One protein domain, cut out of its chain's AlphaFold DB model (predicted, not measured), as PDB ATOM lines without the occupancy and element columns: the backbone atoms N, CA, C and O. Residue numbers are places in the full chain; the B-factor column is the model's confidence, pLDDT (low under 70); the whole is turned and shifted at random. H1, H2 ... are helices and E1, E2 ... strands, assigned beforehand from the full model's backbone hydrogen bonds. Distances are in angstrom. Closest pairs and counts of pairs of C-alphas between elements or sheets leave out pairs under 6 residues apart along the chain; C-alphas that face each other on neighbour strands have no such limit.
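Overview. This is residues 90 to 210 of the 222 residues of an uncharacterized protein of Gymnopus luxurians FD-317 M1 (UniProt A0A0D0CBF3). One antiparallel sheet of four strands makes a wall, with the long helix H1 over one face on the side of E3 and E4, running along the strands, and no named helix over the other face. H3 packs across the first part of H1, while the short H2 and the long loop of residues 179 to 198 lie beyond H1, away from the sheet. The printed part has 121 residues with three named helices and four named strands, in the order H1 E1 E2 E3 E4 H2 H3; the sheet's order is E1 E2 E3 E4. The class is mixed, helices and strands, though under half of the residues are in named elements. The whole is compact, with a radius of gyration of the C-alphas of 15.6 A and spans of 45 by 40 by 22 A.

Arrangement. E1, residues 115 to 119, E2, residues 128 to 134, E3, residues 149 to 154, and E4, residues 163 to 168, form a meander, each strand the antiparallel neighbour of the one before. In the hairpin of E1 and E2, N 116 and O 133 are 2.9 A apart, within hydrogen-bond range. In the hairpin of E2 and E3, N 130 and O 151 are within range at 2.8 A. In the hairpin of E3 and E4, N 152 and O 165 are within range at 2.8 A. H1, residues 90 to 108, is on the sheet at a height of 9.2 A, over E3 and E4. On the local plane its line and that of E4 stand at 3 degrees, along the strands. The closest C-alphas of H1 and E4 are those of Trp 100 and Leu 166, 6.5 A apart. H3, residues 199 to 208, touches H1, with the C-alphas of Gly 92 and Gly 203 closest at 3.6 A. The two run opposite ways at a steep tilt of 45 degrees. H3 is not on the sheet. H2, residues 175 to 178, is not on the sheet and is apart from H1 and H3. Every O i to N i+4 pair is within hydrogen-bond range in H3, and 13 of 15 are in H1; H2 is too short for such a pair.

Along the chain. H1 begins at C-alpha 90 (71.789, 92.427, 36.793) and measures 27.7 A from first to last C-alpha. E1 measures 13.0 A, E2 20.4 A, and E3 and E4 16.5 A each. E2 begins at C-alpha 128 (66.473, 82.322, 49.614). H2 measures 5.6 A. H3 measures 14.0 A and ends at C-alpha 208 (80.490, 86.210, 37.005).

Size, cuts and confidence. The two C-alphas farthest apart, those of Asp 158 and Ser 187, are 46.7 A apart. The printed part has no cut. The links E2 to E3, 14 residues, and H2 to H3, 20 residues, are long. The mean pLDDT of the printed part is 77.9, and it is under 70 at residues 107 to 110, 138 to 141, 171 to 197 and 209 to 210.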
ATOM      1  N   TRP A  90      73.241  92.619  36.803       82.00
ATOM      2  CA  TRP A  90      71.789  92.427  36.793       82.00
ATOM      3  C   TRP A  90      71.236  91.989  35.435       82.00
ATOM      4  O   TRP A  90      70.329  91.165  35.389       82.00
ATOM      5  N   ASP A  91      71.795  92.479  34.330       84.00
ATOM      6  CA  ASP A  91      71.391  92.054  32.986       84.00
ATOM      7  C   ASP A  91      71.726  90.577  32.767       84.00
ATOM      8  O   ASP A  91      70.880  89.811  32.310       84.00
ATOM      9  N   GLY A  92      72.910  90.155  33.224       83.31
ATOM     10  CA  GLY A  92      73.295  88.747  33.212       83.31
ATOM     11  C   GLY A  92      72.408  87.877  34.104       83.31
ATOM     12  O   GLY A  92      71.960  86.817  33.676       83.31
ATOM     13  N   VAL A  93      72.074  88.338  35.314       84.62
ATOM     14  CA  VAL A  93      71.150  87.626  36.213       84.62
ATOM     15  C   VAL A  93      69.761  87.479  35.588       84.62
ATOM     16  O   VAL A  93      69.197  86.385  35.630       84.62
ATOM     17  N   ARG A  94      69.217  88.534  34.966       86.44
ATOM     18  CA  ARG A  94      67.922  88.471  34.268       86.44
ATOM     19  C   ARG A  94      67.939  87.433  33.151       86.44
ATOM     20  O   ARG A  94      67.021  86.622  33.079       86.44
ATOM     21  N   GLU A  95      68.985  87.419  32.333       85.06
ATOM     22  CA  GLU A  95      69.145  86.450  31.243       85.06
ATOM     23  C   GLU A  95      69.252  85.009  31.767       85.06
ATOM     24  O   GLU A  95      68.623  84.093  31.235       85.06
ATOM     25  N   LEU A  96      69.989  84.781  32.857       85.19
ATOM     26  CA  LEU A  96      70.074  83.459  33.485       85.19
ATOM     27  C   LEU A  96      68.708  82.995  34.014       85.19
ATOM     28  O   LEU A  96      68.317  81.852  33.778       85.19
ATOM     29  N   ILE A  97      67.949  83.881  34.668       88.00
ATOM     30  CA  ILE A  97      66.589  83.582  35.149       88.00
ATOM     31  C   ILE A  97      65.639  83.295  33.978       88.00
ATOM     32  O   ILE A  97      64.818  82.379  34.063       88.00
ATOM     33  N   GLN A  98      65.759  84.025  32.866       84.94
ATOM     34  CA  GLN A  98      64.984  83.753  31.654       84.94
ATOM     35  C   GLN A  98      65.311  82.373  31.073       84.94
ATOM     36  O   GLN A  98      64.395  81.607  30.780       84.94
ATOM     37  N   ASN A  99      66.592  82.001  30.987       83.38
ATOM     38  CA  ASN A  99      66.994  80.665  30.533       83.38
ATOM     39  C   ASN A  99      66.511  79.557  31.483       83.38
ATOM     40  O   ASN A  99      66.069  78.501  31.023       83.38
ATOM     41  N   TRP A 100      66.522  79.804  32.796       87.25
ATOM     42  CA  TRP A 100      65.927  78.898  33.778       87.25
ATOM     43  C   TRP A 100      64.434  78.688  33.504       87.25
ATOM     44  O   TRP A 100      64.004  77.546  33.330       87.25
ATOM     45  N   ARG A 101      63.673  79.781  33.362       86.50
ATOM     46  CA  ARG A 101      62.234  79.766  33.059       86.50
ATOM     47  C   ARG A 101      61.932  79.016  31.765       86.50
ATOM     48  O   ARG A 101      61.048  78.164  31.738       86.50
ATOM     49  N   ASP A 102      62.666  79.312  30.702       81.56
ATOM     50  CA  ASP A 102      62.461  78.678  29.403       81.56
ATOM     51  C   ASP A 102      62.743  77.169  29.469       81.56
ATOM     52  O   ASP A 102      62.006  76.374  28.884       81.56
ATOM     53  N   GLY A 103      63.740  76.749  30.255       81.75
ATOM     54  CA  GLY A 103      63.995  75.333  30.514       81.75
ATOM     55  C   GLY A 103      62.852  74.626  31.257       81.75
ATOM     56  O   GLY A 103      62.548  73.477  30.936       81.75
ATOM     57  N   LEU A 104      62.156  75.308  32.175       82.38
ATOM     58  CA  LEU A 104      60.952  74.761  32.821       82.38
ATOM     59  C   LEU A 104      59.801  74.545  31.825       82.38
ATOM     60  O   LEU A 104      59.102  73.527  31.884       82.38
ATOM     61  N   LEU A 105      59.600  75.501  30.911       79.50
ATOM     62  CA  LEU A 105      58.500  75.488  29.941       79.50
ATOM     63  C   LEU A 105      58.724  74.486  28.805       79.50
ATOM     64  O   LEU A 105      57.775  73.823  28.384       79.50
ATOM     65  N   ASN A 106      59.965  74.339  28.334       74.00
ATOM     66  CA  ASN A 106      60.303  73.407  27.255       74.00
ATOM     67  C   ASN A 106      60.008  71.950  27.646       74.00
ATOM     68  O   ASN A 106      59.542  71.152  26.842       74.00
ATOM     69  N   ARG A 107      60.226  71.609  28.919       66.06
ATOM     70  CA  ARG A 107      60.077  70.240  29.418       66.06
ATOM     71  C   ARG A 107      58.632  69.760  29.488       66.06
ATOM     72  O   ARG A 107      58.367  68.564  29.440       66.06
ATOM     73  N   SER A 108      57.707  70.671  29.734       59.06
ATOM     74  CA  SER A 108      56.427  70.281  30.302       59.06
ATOM     75  C   SER A 108      55.261  70.376  29.320       59.06
ATOM     76  O   SER A 108      54.154  70.004  29.688       59.06
ATOM     77  N   SER A 109      55.482  70.882  28.098       58.19
ATOM     78  CA  SER A 109      54.415  71.370  27.200       58.19
ATOM     79  C   SER A 109      53.454  72.335  27.903       58.19
ATOM     80  O   SER A 109      52.379  72.643  27.398       58.19
ATOM     81  N   ARG A 110      53.856  72.849  29.068       65.50
ATOM     82  CA  ARG A 110      53.024  73.653  29.945       65.50
ATOM     83  C   ARG A 110      53.126  75.109  29.581       65.50
ATOM     84  O   ARG A 110      54.073  75.569  28.932       65.50
ATOM     85  N   THR A 111      52.123  75.825  30.037       74.31
ATOM     86  CA  THR A 111      52.165  77.265  30.189       74.31
ATOM     87  C   THR A 111      52.630  77.601  31.603       74.31
ATOM     88  O   THR A 111      52.677  76.748  32.492       74.31
ATOM     89  N   PHE A 112      52.971  78.864  31.839       74.12
ATOM     90  CA  PHE A 112      53.321  79.319  33.184       74.12
ATOM     91  C   PHE A 112      52.182  79.079  34.196       74.12
ATOM     92  O   PHE A 112      52.444  78.840  35.371       74.12
ATOM     93  N   ASN A 113      50.930  79.032  33.725       79.94
ATOM     94  CA  ASN A 113      49.739  78.774  34.541       79.94
ATOM     95  C   ASN A 113      49.671  77.349  35.117       79.94
ATOM     96  O   ASN A 113      48.915  77.108  36.064       79.94
ATOM     97  N   ASP A 114      50.467  76.419  34.584       83.19
ATOM     98  CA  ASP A 114      50.544  75.029  35.047       83.19
ATOM     99  C   ASP A 114      51.733  74.788  35.987       83.19
ATOM    100  O   ASP A 114      52.035  73.644  36.351       83.19
ATOM    101  N   LEU A 115      52.434  75.857  36.364       85.69
ATOM    102  CA  LEU A 115      53.523  75.827  37.324       85.69
ATOM    103  C   LEU A 115      53.057  76.432  38.643       85.69
ATOM    104  O   LEU A 115      52.297  77.395  38.687       85.69
ATOM    105  N   VAL A 116      53.557  75.872  39.738       88.56
ATOM    106  CA  VAL A 116      53.488  76.518  41.043       88.56
ATOM    107  C   VAL A 116      54.898  76.869  41.459       88.56
ATOM    108  O   VAL A 116      55.745  75.988  41.608       88.56
ATOM    109  N   ILE A 117      55.130  78.163  41.641       89.44
ATOM    110  CA  ILE A 117      56.399  78.715  42.092       89.44
ATOM    111  C   ILE A 117      56.210  79.163  43.535       89.44
ATOM    112  O   ILE A 117      55.292  79.923  43.832       89.44
ATOM    113  N   ILE A 118      57.051  78.659  44.435       90.88
ATOM    114  CA  ILE A 118      57.075  79.103  45.831       90.88
ATOM    115  C   ILE A 118      58.460  79.634  46.149       90.88
ATOM    116  O   ILE A 118      59.464  78.964  45.900       90.88
ATOM    117  N   GLU A 119      58.480  80.806  46.763       93.12
ATOM    118  CA  GLU A 119      59.645  81.365  47.426       93.12
ATOM    119  C   GLU A 119      59.649  80.969  48.908       93.12
ATOM    120  O   GLU A 119      58.642  81.074  49.613       93.12
ATOM    121  N   SER A 120      60.788  80.475  49.390       91.62
ATOM    122  CA  SER A 120      60.998  80.232  50.810       91.62
ATOM    123  C   SER A 120      61.181  81.551  51.549       91.62
ATOM    124  O   SER A 120      61.815  82.472  51.042       91.62
ATOM    125  N   LYS A 121      60.778  81.598  52.820       94.19
ATOM    126  CA  LYS A 121      61.269  82.658  53.707       94.19
ATOM    127  C   LYS A 121      62.807  82.618  53.758       94.19
ATOM    128  O   LYS A 121      63.360  81.512  53.731       94.19
ATOM    129  N   PRO A 122      63.490  83.774  53.845       94.50
ATOM    130  CA  PRO A 122      64.929  83.801  54.053       94.50
ATOM    131  C   PRO A 122      65.310  83.016  55.311       94.50
ATOM    132  O   PRO A 122      64.646  83.134  56.346       94.50
ATOM    133  N   ASP A 123      66.362  82.201  55.234       92.88
ATOM    134  CA  ASP A 123      66.888  81.532  56.424       92.88
ATOM    135  C   ASP A 123      67.647  82.514  57.341       92.88
ATOM    136  O   ASP A 123      67.800  83.698  57.042       92.88
ATOM    137  N   LYS A 124      68.172  82.021  58.472       92.56
ATOM    138  CA  LYS A 124      68.950  82.841  59.424       92.56
ATOM    139  C   LYS A 124      70.187  83.509  58.806       92.56
ATOM    140  O   LYS A 124      70.738  84.426  59.400       92.56
ATOM    141  N   LYS A 125      70.652  83.017  57.657       90.62
ATOM    142  CA  LYS A 125      71.801  83.527  56.905       90.62
ATOM    143  C   LYS A 125      71.364  84.320  55.669       90.62
ATOM    144  O   LYS A 125      72.211  84.645  54.847       90.62
ATOM    145  N   GLY A 126      70.069  84.608  55.512       90.88
ATOM    146  CA  GLY A 126      69.508  85.331  54.373       90.88
ATOM    147  C   GLY A 126      69.454  84.524  53.072       90.88
ATOM    148  O   GLY A 126      69.255  85.107  52.010       90.88
ATOM    149  N   LYS A 127      69.646  83.199  53.116       93.38
ATOM    150  CA  LYS A 127      69.521  82.333  51.938       93.38
ATOM    151  C   LYS A 127      68.059  82.247  51.513       93.38
ATOM    152  O   LYS A 127      67.192  81.979  52.344       93.38
ATOM    153  N   ILE A 128      67.809  82.392  50.215       94.00
ATOM    154  CA  ILE A 128      66.473  82.322  49.614       94.00
ATOM    155  C   ILE A 128      66.447  81.179  48.603       94.00
ATOM    156  O   ILE A 128      67.395  80.986  47.835       94.00
ATOM    157  N   ILE A 129      65.367  80.400  48.613       94.06
ATOM    158  CA  ILE A 129      65.136  79.306  47.676       94.06
ATOM    159  C   ILE A 129      63.795  79.535  46.990       94.06
ATOM    160  O   ILE A 129      62.753  79.533  47.636       94.06
ATOM    161  N   ILE A 130      63.816  79.650  45.668       93.75
ATOM    162  CA  ILE A 130      62.620  79.631  44.830       93.75
ATOM    163  C   ILE A 130      62.550  78.256  44.180       93.75
ATOM    164  O   ILE A 130      63.535  77.772  43.628       93.75
ATOM    165  N   SER A 131      61.406  77.593  44.267       92.44
ATOM    166  CA  SER A 131      61.217  76.244  43.732       92.44
ATOM    167  C   SER A 131      59.978  76.186  42.851       92.44
ATOM    168  O   SER A 131      58.950  76.778  43.181       92.44
ATOM    169  N   ALA A 132      60.087  75.469  41.734       90.38
ATOM    170  CA  ALA A 132      59.017  75.292  40.763       90.38
ATOM    171  C   ALA A 132      58.542  73.833  40.726       90.38
ATOM    172  O   ALA A 132      59.346  72.902  40.611       90.38
ATOM    173  N   TRP A 133      57.224  73.641  40.762       89.12
ATOM    174  CA  TRP A 133      56.558  72.340  40.672       89.12
ATOM    175  C   TRP A 133      55.463  72.338  39.600       89.12
ATOM    176  O   TRP A 133      54.923  73.396  39.272       89.12
ATOM    177  N   PRO A 134      55.071  71.156  39.094       87.25
ATOM    178  CA  PRO A 134      53.804  70.986  38.391       87.25
ATOM    179  C   PRO A 134      52.625  71.412  39.272       87.25
ATOM    180  O   PRO A 134      52.539  70.997  40.427       87.25
ATOM    181  N   LYS A 135      51.657  72.138  38.711       84.94
ATOM    182  CA  LYS A 135      50.379  72.425  39.382       84.94
ATOM    183  C   LYS A 135      49.546  71.169  39.641       84.94
ATOM    184  O   LYS A 135      48.798  71.135  40.610       84.94
ATOM    185  N   SER A 136      49.738  70.119  38.837       80.88
ATOM    186  CA  SER A 136      49.131  68.800  39.062       80.88
ATOM    187  C   SER A 136      49.582  68.129  40.365       80.88
ATOM    188  O   SER A 136      48.933  67.189  40.821       80.88
ATOM    189  N   LEU A 137      50.671  68.598  40.988       77.50
ATOM    190  CA  LEU A 137      51.053  68.152  42.320       77.50
ATOM    191  C   LEU A 137      50.306  68.958  43.381       77.50
ATOM    192  O   LEU A 137      50.588  70.135  43.636       77.50
ATOM    193  N   GLU A 138      49.391  68.264  44.049       64.69
ATOM    194  CA  GLU A 138      48.721  68.737  45.252       64.69
ATOM    195  C   GLU A 138      49.754  69.214  46.290       64.69
ATOM    196  O   GLU A 138      50.806  68.593  46.473       64.69
ATOM    197  N   THR A 139      49.470  70.320  46.986       63.91
ATOM    198  CA  THR A 139      50.412  71.016  47.886       63.91
ATOM    199  C   THR A 139      51.054  70.090  48.928       63.91
ATOM    200  O   THR A 139      52.210  70.283  49.296       63.91
ATOM    201  N   LYS A 140      50.343  69.031  49.342       60.47
ATOM    202  CA  LYS A 140      50.792  68.030  50.325       60.47
ATOM    203  C   LYS A 140      51.777  66.984  49.773       60.47
ATOM    204  O   LYS A 140      52.435  66.311  50.559       60.47
ATOM    205  N   LYS A 141      51.901  66.833  48.448       66.56
ATOM    206  CA  LYS A 141      52.772  65.835  47.784       66.56
ATOM    207  C   LYS A 141      54.061  66.425  47.204       66.56
ATOM    208  O   LYS A 141      54.821  65.712  46.550       66.56
ATOM    209  N   ARG A 142      54.337  67.712  47.434       73.56
ATOM    210  CA  ARG A 142      55.548  68.380  46.937       73.56
ATOM    211  C   ARG A 142      56.773  67.900  47.701       73.56
ATOM    212  O   ARG A 142      57.100  68.397  48.772       73.56
ATOM    213  N   LYS A 143      57.451  66.923  47.120       73.81
ATOM    214  CA  LYS A 143      58.757  66.448  47.564       73.81
ATOM    215  C   LYS A 143      59.861  67.066  46.696       73.81
ATOM    216  O   LYS A 143      59.599  67.591  45.610       73.81
ATOM    217  N   ALA A 144      61.091  67.056  47.208       70.44
ATOM    218  CA  ALA A 144      62.247  67.653  46.531       70.44
ATOM    219  C   ALA A 144      62.591  66.942  45.206       70.44
ATOM    220  O   ALA A 144      63.022  67.594  44.259       70.44
ATOM    221  N   ASP A 145      62.347  65.635  45.141       73.19
ATOM    222  CA  ASP A 145      62.502  64.770  43.961       73.19
ATOM    223  C   ASP A 145      61.597  65.169  42.782       73.19
ATOM    224  O   ASP A 145      61.965  64.982  41.631       73.19
ATOM    225  N   ASN A 146      60.449  65.789  43.057       80.69
ATOM    226  CA  ASN A 146      59.465  66.197  42.058       80.69
ATOM    227  C   ASN A 146      59.565  67.688  41.676       80.69
ATOM    228  O   ASN A 146      58.640  68.249  41.078       80.69
ATOM    229  N   THR A 147      60.658  68.361  42.052       86.56
ATOM    230  CA  THR A 147      60.918  69.751  41.645       86.56
ATOM    231  C   THR A 147      61.341  69.806  40.179       86.56
ATOM    232  O   THR A 147      62.253  69.098  39.759       86.56
ATOM    233  N   LEU A 148      60.711  70.683  39.395       88.25
ATOM    234  CA  LEU A 148      61.100  70.925  37.998       88.25
ATOM    235  C   LEU A 148      62.356  71.789  37.914       88.25
ATOM    236  O   LEU A 148      63.160  71.639  36.998       88.25
ATOM    237  N   GLY A 149      62.531  72.679  38.885       90.31
ATOM    238  CA  GLY A 149      63.723  73.491  39.007       90.31
ATOM    239  C   GLY A 149      63.730  74.323  40.277       90.31
ATOM    240  O   GLY A 149      62.723  74.433  40.985       90.31
ATOM    241  N   ARG A 150      64.900  74.882  40.581       92.62
ATOM    242  CA  ARG A 150      65.156  75.701  41.765       92.62
ATOM    243  C   ARG A 150      66.080  76.862  41.427       92.62
ATOM    244  O   ARG A 150      67.031  76.684  40.674       92.62
ATOM    245  N   ILE A 151      65.837  78.005  42.050       93.75
ATOM    246  CA  ILE A 151      66.792  79.104  42.151       93.75
ATOM    247  C   ILE A 151      67.211  79.188  43.614       93.75
ATOM    248  O   ILE A 151      66.363  79.231  44.505       93.75
ATOM    249  N   ILE A 152      68.513  79.190  43.873       94.06
ATOM    250  CA  ILE A 152      69.069  79.309  45.218       94.06
ATOM    251  C   ILE A 152      69.972  80.532  45.238       94.06
ATOM    252  O   ILE A 152      71.008  80.551  44.576       94.06
ATOM    253  N   TYR A 153      69.591  81.536  46.021       93.88
ATOM    254  CA  TYR A 153      70.437  82.685  46.302       93.88
ATOM    255  C   TYR A 153      71.053  82.538  47.689       93.88
ATOM    256  O   TYR A 153      70.349  82.377  48.688       93.88
ATOM    257  N   THR A 154      72.379  82.592  47.746       93.12
ATOM    258  CA  THR A 154      73.140  82.661  48.992       93.12
ATOM    259  C   THR A 154      73.823  84.026  49.048       93.12
ATOM    260  O   THR A 154      74.625  84.319  48.156       93.12
ATOM    261  N   PRO A 155      73.523  84.871  50.047       90.81
ATOM    262  CA  PRO A 155      74.137  86.185  50.155       90.81
ATOM    263  C   PRO A 155      75.633  86.082  50.464       90.81
ATOM    264  O   PRO A 155      76.143  85.037  50.881       90.81
ATOM    265  N   GLN A 156      76.338  87.188  50.237       90.81
ATOM    266  CA  GLN A 156      77.751  87.303  50.575       90.81
ATOM    267  C   GLN A 156      77.957  87.099  52.082       90.81
ATOM    268  O   GLN A 156      77.164  87.552  52.902       90.81
ATOM    269  N   SER A 157      79.046  86.422  52.432       87.62
ATOM    270  CA  SER A 157      79.541  86.293  53.808       87.62
ATOM    271  C   SER A 157      81.015  86.680  53.844       87.62
ATOM    272  O   SER A 157      81.638  86.771  52.784       87.62
ATOM    273  N   ASP A 158      81.573  86.863  55.041       81.56
ATOM    274  CA  ASP A 158      82.907  87.436  55.288       81.56
ATOM    275  C   ASP A 158      84.021  86.912  54.366       81.56
ATOM    276  O   ASP A 158      84.922  87.660  54.006       81.56
ATOM    277  N   ASN A 159      83.928  85.656  53.908       84.00
ATOM    278  CA  ASN A 159      84.927  85.027  53.039       84.00
ATOM    279  C   ASN A 159      84.371  84.412  51.744       84.00
ATOM    280  O   ASN A 159      85.078  83.667  51.061       84.00
ATOM    281  N   LYS A 160      83.100  84.650  51.395       84.31
ATOM    282  CA  LYS A 160      82.479  84.053  50.199       84.31
ATOM    283  C   LYS A 160      81.606  85.070  49.473       84.31
ATOM    284  O   LYS A 160      80.737  85.649  50.122       84.31
ATOM    285  N   PRO A 161      81.787  85.257  48.150       86.44
ATOM    286  CA  PRO A 161      80.901  86.113  47.371       86.44
ATOM    287  C   PRO A 161      79.471  85.566  47.407       86.44
ATOM    288  O   PRO A 161      79.253  84.388  47.715       86.44
ATOM    289  N   SER A 162      78.506  86.416  47.065       87.62
ATOM    290  CA  SER A 162      77.147  85.952  46.817       87.62
ATOM    291  C   SER A 162      77.137  84.899  45.705       87.62
ATOM    292  O   SER A 162      77.963  84.910  44.787       87.62
ATOM    293  N   LYS A 163      76.217  83.943  45.813       90.00
ATOM    294  CA  LYS A 163      76.096  82.814  44.893       90.00
ATOM    295  C   LYS A 163      74.655  82.701  44.427       90.00
ATOM    296  O   LYS A 163      73.744  82.656  45.252       90.00
ATOM    297  N   LEU A 164      74.472  82.618  43.115       89.62
ATOM    298  CA  LEU A 164      73.202  82.293  42.483       89.62
ATOM    299  C   LEU A 164      73.333  80.924  41.816       89.62
ATOM    300  O   LEU A 164      74.205  80.724  40.976       89.62
ATOM    301  N   GLU A 165      72.479  79.982  42.197       92.31
ATOM    302  CA  GLU A 165      72.411  78.655  41.585       92.31
ATOM    303  C   GLU A 165      71.061  78.507  40.899       92.31
ATOM    304  O   GLU A 165      70.025  78.667  41.542       92.31
ATOM    305  N   LEU A 166      71.074  78.192  39.606       90.12
ATOM    306  CA  LEU A 166      69.874  77.898  38.834       90.12
ATOM    307  C   LEU A 166      69.913  76.426  38.445       90.12
ATOM    308  O   LEU A 166      70.870  75.952  37.839       90.12
ATOM    309  N   ILE A 167      68.879  75.698  38.834       89.56
ATOM    310  CA  ILE A 167      68.784  74.253  38.678       89.56
ATOM    311  C   ILE A 167      67.527  73.971  37.872       89.56
ATOM    312  O   ILE A 167      66.438  74.357  38.294       89.56
ATOM    313  N   ASN A 168      67.681  73.251  36.765       87.44
ATOM    314  CA  ASN A 168      66.581  72.622  36.044       87.44
ATOM    315  C   ASN A 168      66.754  71.107  36.135       87.44
ATOM    316  O   ASN A 168      67.787  70.572  35.734       87.44
ATOM    317  N   SER A 169      65.760  70.425  36.697       83.62
ATOM    318  CA  SER A 169      65.773  68.972  36.858       83.62
ATOM    319  C   SER A 169      65.391  68.291  35.546       83.62
ATOM    320  O   SER A 169      64.548  68.794  34.798       83.62
ATOM    321  N   ASP A 170      65.983  67.123  35.293       72.50
ATOM    322  CA  ASP A 170      65.735  66.267  34.122       72.50
ATOM    323  C   ASP A 170      65.857  67.002  32.777       72.50
ATOM    324  O   ASP A 170      65.093  66.780  31.837       72.50
ATOM    325  N   VAL A 171      66.838  67.904  32.695       68.69
ATOM    326  CA  VAL A 171      67.260  68.540  31.448       68.69
ATOM    327  C   VAL A 171      68.607  67.961  31.040       68.69
ATOM    328  O   VAL A 171      69.557  67.961  31.820       68.69
ATOM    329  N   SER A 172      68.709  67.501  29.794       65.06
ATOM    330  CA  SER A 172      69.987  67.145  29.180       65.06
ATOM    331  C   SER A 172      70.523  68.324  28.371       65.06
ATOM    332  O   SER A 172      69.872  68.783  27.429       65.06
ATOM    333  N   LEU A 173      71.733  68.786  28.683       63.78
ATOM    334  CA  LEU A 173      72.442  69.742  27.834       63.78
ATOM    335  C   LEU A 173      73.032  69.001  26.630       63.78
ATOM    336  O   LEU A 173      74.095  68.385  26.710       63.78
ATOM    337  N   GLY A 174      72.335  69.046  25.495       64.56
ATOM    338  CA  GLY A 174      72.880  68.554  24.233       64.56
ATOM    339  C   GLY A 174      74.102  69.376  23.811       64.56
ATOM    340  O   GLY A 174      74.089  70.602  23.900       64.56
ATOM    341  N   ARG A 175      75.150  68.721  23.289       65.62
ATOM    342  CA  ARG A 175      76.417  69.373  22.883       65.62
ATOM    343  C   ARG A 175      76.212  70.563  21.929       65.62
ATOM    344  O   ARG A 175      76.975  71.520  21.980       65.62
ATOM    345  N   LYS A 176      75.158  70.531  21.104       65.94
ATOM    346  CA  LYS A 176      74.797  71.611  20.170       65.94
ATOM    347  C   LYS A 176      74.395  72.920  20.872       65.94
ATOM    348  O   LYS A 176      74.656  73.979  20.330       65.94
ATOM    349  N   ILE A 177      73.848  72.873  22.089       65.69
ATOM    350  CA  ILE A 177      73.430  74.066  22.861       65.69
ATOM    351  C   ILE A 177      74.646  74.879  23.347       65.69
ATOM    352  O   ILE A 177      74.579  76.098  23.534       65.69
ATOM    353  N   LEU A 178      75.794  74.214  23.494       64.44
ATOM    354  CA  LEU A 178      77.064  74.864  23.816       64.44
ATOM    355  C   LEU A 178      77.684  75.566  22.598       64.44
ATOM    356  O   LEU A 178      78.543  76.426  22.778       64.44
ATOM    357  N   ALA A 179      77.236  75.255  21.376       63.50
ATOM    358  CA  ALA A 179      77.694  75.943  20.176       63.50
ATOM    359  C   ALA A 179      77.183  77.392  20.145       63.50
ATOM    360  O   ALA A 179      76.095  77.714  20.628       63.50
ATOM    361  N   ILE A 180      77.989  78.290  19.589       63.97
ATOM    362  CA  ILE A 180      77.603  79.687  19.369       63.97
ATOM    363  C   ILE A 180      76.561  79.757  18.250       63.97
ATOM    364  O   ILE A 180      76.649  78.996  17.290       63.97
ATOM    365  N   GLY A 181      75.558  80.627  18.394       60.22
ATOM    366  CA  GLY A 181      74.506  80.819  17.389       60.22
ATOM    367  C   GLY A 181      73.406  79.749  17.353       60.22
ATOM    368  O   GLY A 181      72.427  79.908  16.630       60.22
ATOM    369  N   TYR A 182      73.521  78.655  18.118       59.72
ATOM    370  CA  TYR A 182      72.511  77.593  18.098       59.72
ATOM    371  C   TYR A 182      71.296  77.952  18.963       59.72
ATOM    372  O   TYR A 182      71.388  78.042  20.189       59.72
ATOM    373  N   SER A 183      70.136  78.115  18.326       64.88
ATOM    374  CA  SER A 183      68.850  78.343  18.981       64.88
ATOM    375  C   SER A 183      67.716  77.807  18.120       64.88
ATOM    376  O   SER A 183      67.579  78.188  16.964       64.88
ATOM    377  N   ASN A 184      66.848  76.988  18.712       63.16
ATOM    378  CA  ASN A 184      65.613  76.538  18.059       63.16
ATOM    379  C   ASN A 184      64.418  77.442  18.414       63.16
ATOM    380  O   ASN A 184      63.296  77.186  17.989       63.16
ATOM    381  N   LYS A 185      64.639  78.500  19.210       66.94
ATOM    382  CA  LYS A 185      63.568  79.368  19.727       66.94
ATOM    383  C   LYS A 185      62.909  80.213  18.633       66.94
ATOM    384  O   LYS A 185      61.746  80.558  18.770       66.94
ATOM    385  N   ARG A 186      63.624  80.498  17.538       58.75
ATOM    386  CA  ARG A 186      63.138  81.317  16.411       58.75
ATOM    387  C   ARG A 186      62.019  80.638  15.608       58.75
ATOM    388  O   ARG A 186      61.238  81.327  14.975       58.75
ATOM    389  N   SER A 187      61.938  79.308  15.677       58.12
ATOM    390  CA  SER A 187      60.898  78.497  15.029       58.12
ATOM    391  C   SER A 187      59.696  78.214  15.942       58.12
ATOM    392  O   SER A 187      58.744  77.575  15.507       58.12
ATOM    393  N   GLY A 188      59.738  78.616  17.219       56.16
ATOM    394  CA  GLY A 188      58.645  78.394  18.166       56.16
ATOM    395  C   GLY A 188      57.771  79.638  18.288       56.16
ATOM    396  O   GLY A 188      58.319  80.711  18.494       56.16
ATOM    397  N   ASN A 189      56.447  79.470  18.208       58.06
ATOM    398  CA  ASN A 189      55.361  80.476  18.207       58.06
ATOM    399  C   ASN A 189      55.412  81.560  19.323       58.06
ATOM    400  O   ASN A 189      54.500  81.652  20.141       58.06
ATOM    401  N   GLY A 190      56.488  82.339  19.455       61.53
ATOM    402  CA  GLY A 190      56.662  83.396  20.464       61.53
ATOM    403  C   GLY A 190      56.759  82.924  21.924       61.53
ATOM    404  O   GLY A 190      56.884  83.742  22.833       61.53
ATOM    405  N   LYS A 191      56.722  81.611  22.190       57.16
ATOM    406  CA  LYS A 191      56.649  81.048  23.554       57.16
ATOM    407  C   LYS A 191      57.932  81.238  24.383       57.16
ATOM    408  O   LYS A 191      57.879  81.179  25.612       57.16
ATOM    409  N   PHE A 192      59.078  81.444  23.737       59.66
ATOM    410  CA  PHE A 192      60.386  81.559  24.388       59.66
ATOM    411  C   PHE A 192      61.008  82.929  24.136       59.66
ATOM    412  O   PHE A 192      60.897  83.471  23.040       59.66
ATOM    413  N   ILE A 193      61.702  83.471  25.140       57.88
ATOM    414  CA  ILE A 193      62.402  84.754  25.003       57.88
ATOM    415  C   ILE A 193      63.828  84.490  24.489       57.88
ATOM    416  O   ILE A 193      64.545  83.611  24.980       57.88
ATOM    417  N   GLY A 194      64.232  85.249  23.468       57.16
ATOM    418  CA  GLY A 194      65.553  85.178  22.836       57.16
ATOM    419  C   GLY A 194      65.614  84.251  21.616       57.16
ATOM    420  O   GLY A 194      65.011  83.185  21.595       57.16
ATOM    421  N   GLY A 195      66.368  84.654  20.586       57.72
ATOM    422  CA  GLY A 195      66.446  83.943  19.298       57.72
ATOM    423  C   GLY A 195      67.849  83.513  18.862       57.72
ATOM    424  O   GLY A 195      67.962  82.659  17.992       57.72
ATOM    425  N   HIS A 196      68.905  84.047  19.481       62.53
ATOM    426  CA  HIS A 196      70.272  83.996  18.936       62.53
ATOM    427  C   HIS A 196      71.157  82.869  19.504       62.53
ATOM    428  O   HIS A 196      72.193  82.563  18.934       62.53
ATOM    429  N   GLY A 197      70.787  82.240  20.629       65.44
ATOM    430  CA  GLY A 197      71.580  81.140  21.219       65.44
ATOM    431  C   GLY A 197      72.843  81.578  21.976       65.44
ATOM    432  O   GLY A 197      73.669  80.749  22.372       65.44
ATOM    433  N   GLU A 198      72.998  82.882  22.197       74.00
ATOM    434  CA  GLU A 198      74.193  83.497  22.794       74.00
ATOM    435  C   GLU A 198      73.939  84.080  24.189       74.00
ATOM    436  O   GLU A 198      74.863  84.136  24.998       74.00
ATOM    437  N   GLY A 199      72.683  84.424  24.505       73.50
ATOM    438  CA  GLY A 199      72.287  85.099  25.746       73.50
ATOM    439  C   GLY A 199      72.775  84.397  27.013       73.50
ATOM    440  O   GLY A 199      73.435  85.025  27.831       73.50
ATOM    441  N   MET A 200      72.601  83.076  27.129       78.00
ATOM    442  CA  MET A 200      73.101  82.305  28.280       78.00
ATOM    443  C   MET A 200      74.612  82.484  28.513       78.00
ATOM    444  O   MET A 200      75.052  82.616  29.651       78.00
ATOM    445  N   LYS A 201      75.401  82.528  27.433       79.69
ATOM    446  CA  LYS A 201      76.869  82.602  27.482       79.69
ATOM    447  C   LYS A 201      77.325  83.991  27.930       79.69
ATOM    448  O   LYS A 201      78.205  84.124  28.777       79.69
ATOM    449  N   VAL A 202      76.685  85.030  27.394       76.88
ATOM    450  CA  VAL A 202      76.940  86.423  27.789       76.88
ATOM    451  C   VAL A 202      76.438  86.689  29.203       76.88
ATOM    452  O   VAL A 202      77.124  87.336  29.987       76.88
ATOM    453  N   GLY A 203      75.271  86.154  29.555       75.56
ATOM    454  CA  GLY A 203      74.665  86.322  30.867       75.56
ATOM    455  C   GLY A 203      75.514  85.719  31.980       75.56
ATOM    456  O   GLY A 203      75.757  86.388  32.983       75.56
ATOM    457  N   GLU A 204      76.046  84.509  31.779       79.06
ATOM    458  CA  GLU A 204      77.010  83.890  32.695       79.06
ATOM    459  C   GLU A 204      78.291  84.727  32.825       79.06
ATOM    460  O   GLU A 204      78.749  85.000  33.939       79.06
ATOM    461  N   PHE A 205      78.849  85.187  31.701       79.81
ATOM    462  CA  PHE A 205      80.028  86.047  31.715       79.81
ATOM    463  C   PHE A 205      79.772  87.322  32.534       79.81
ATOM    464  O   PHE A 205      80.483  87.571  33.501       79.81
ATOM    465  N   CYS A 206      78.720  88.085  32.228       76.75
ATOM    466  CA  CYS A 206      78.378  89.323  32.933       76.75
ATOM    467  C   CYS A 206      78.043  89.100  34.417       76.75
ATOM    468  O   CYS A 206      78.446  89.901  35.259       76.75
ATOM    469  N   ALA A 207      77.344  88.013  34.762       71.12
ATOM    470  CA  ALA A 207      77.015  87.689  36.151       71.12
ATOM    471  C   ALA A 207      78.262  87.306  36.978       71.12
ATOM    472  O   ALA A 207      78.340  87.620  38.169       71.12
ATOM    473  N   SER A 208      79.256  86.671  36.350       70.44
ATOM    474  CA  SER A 208      80.490  86.210  37.005       70.44
ATOM    475  C   SER A 208      81.587  87.278  37.137       70.44
ATOM    476  O   SER A 208      82.494  87.101  37.949       70.44
ATOM    477  N   GLN A 209      81.487  88.421  36.440       60.34
ATOM    478  CA  GLN A 209      82.467  89.527  36.502       60.34
ATOM    479  C   GLN A 209      82.544  90.259  37.864       60.34
ATOM    480  O   GLN A 209      83.296  91.223  38.015       60.34
ATOM    481  N   THR A 210      81.834  89.809  38.902       53.28
ATOM    482  CA  THR A 210      81.875  90.426  40.242       53.28
ATOM    483  C   THR A 210      83.097  89.954  41.049       53.28
ATOM    484  O   THR A 210      82.974  89.348  42.110       53.28
TER     485      THR A 210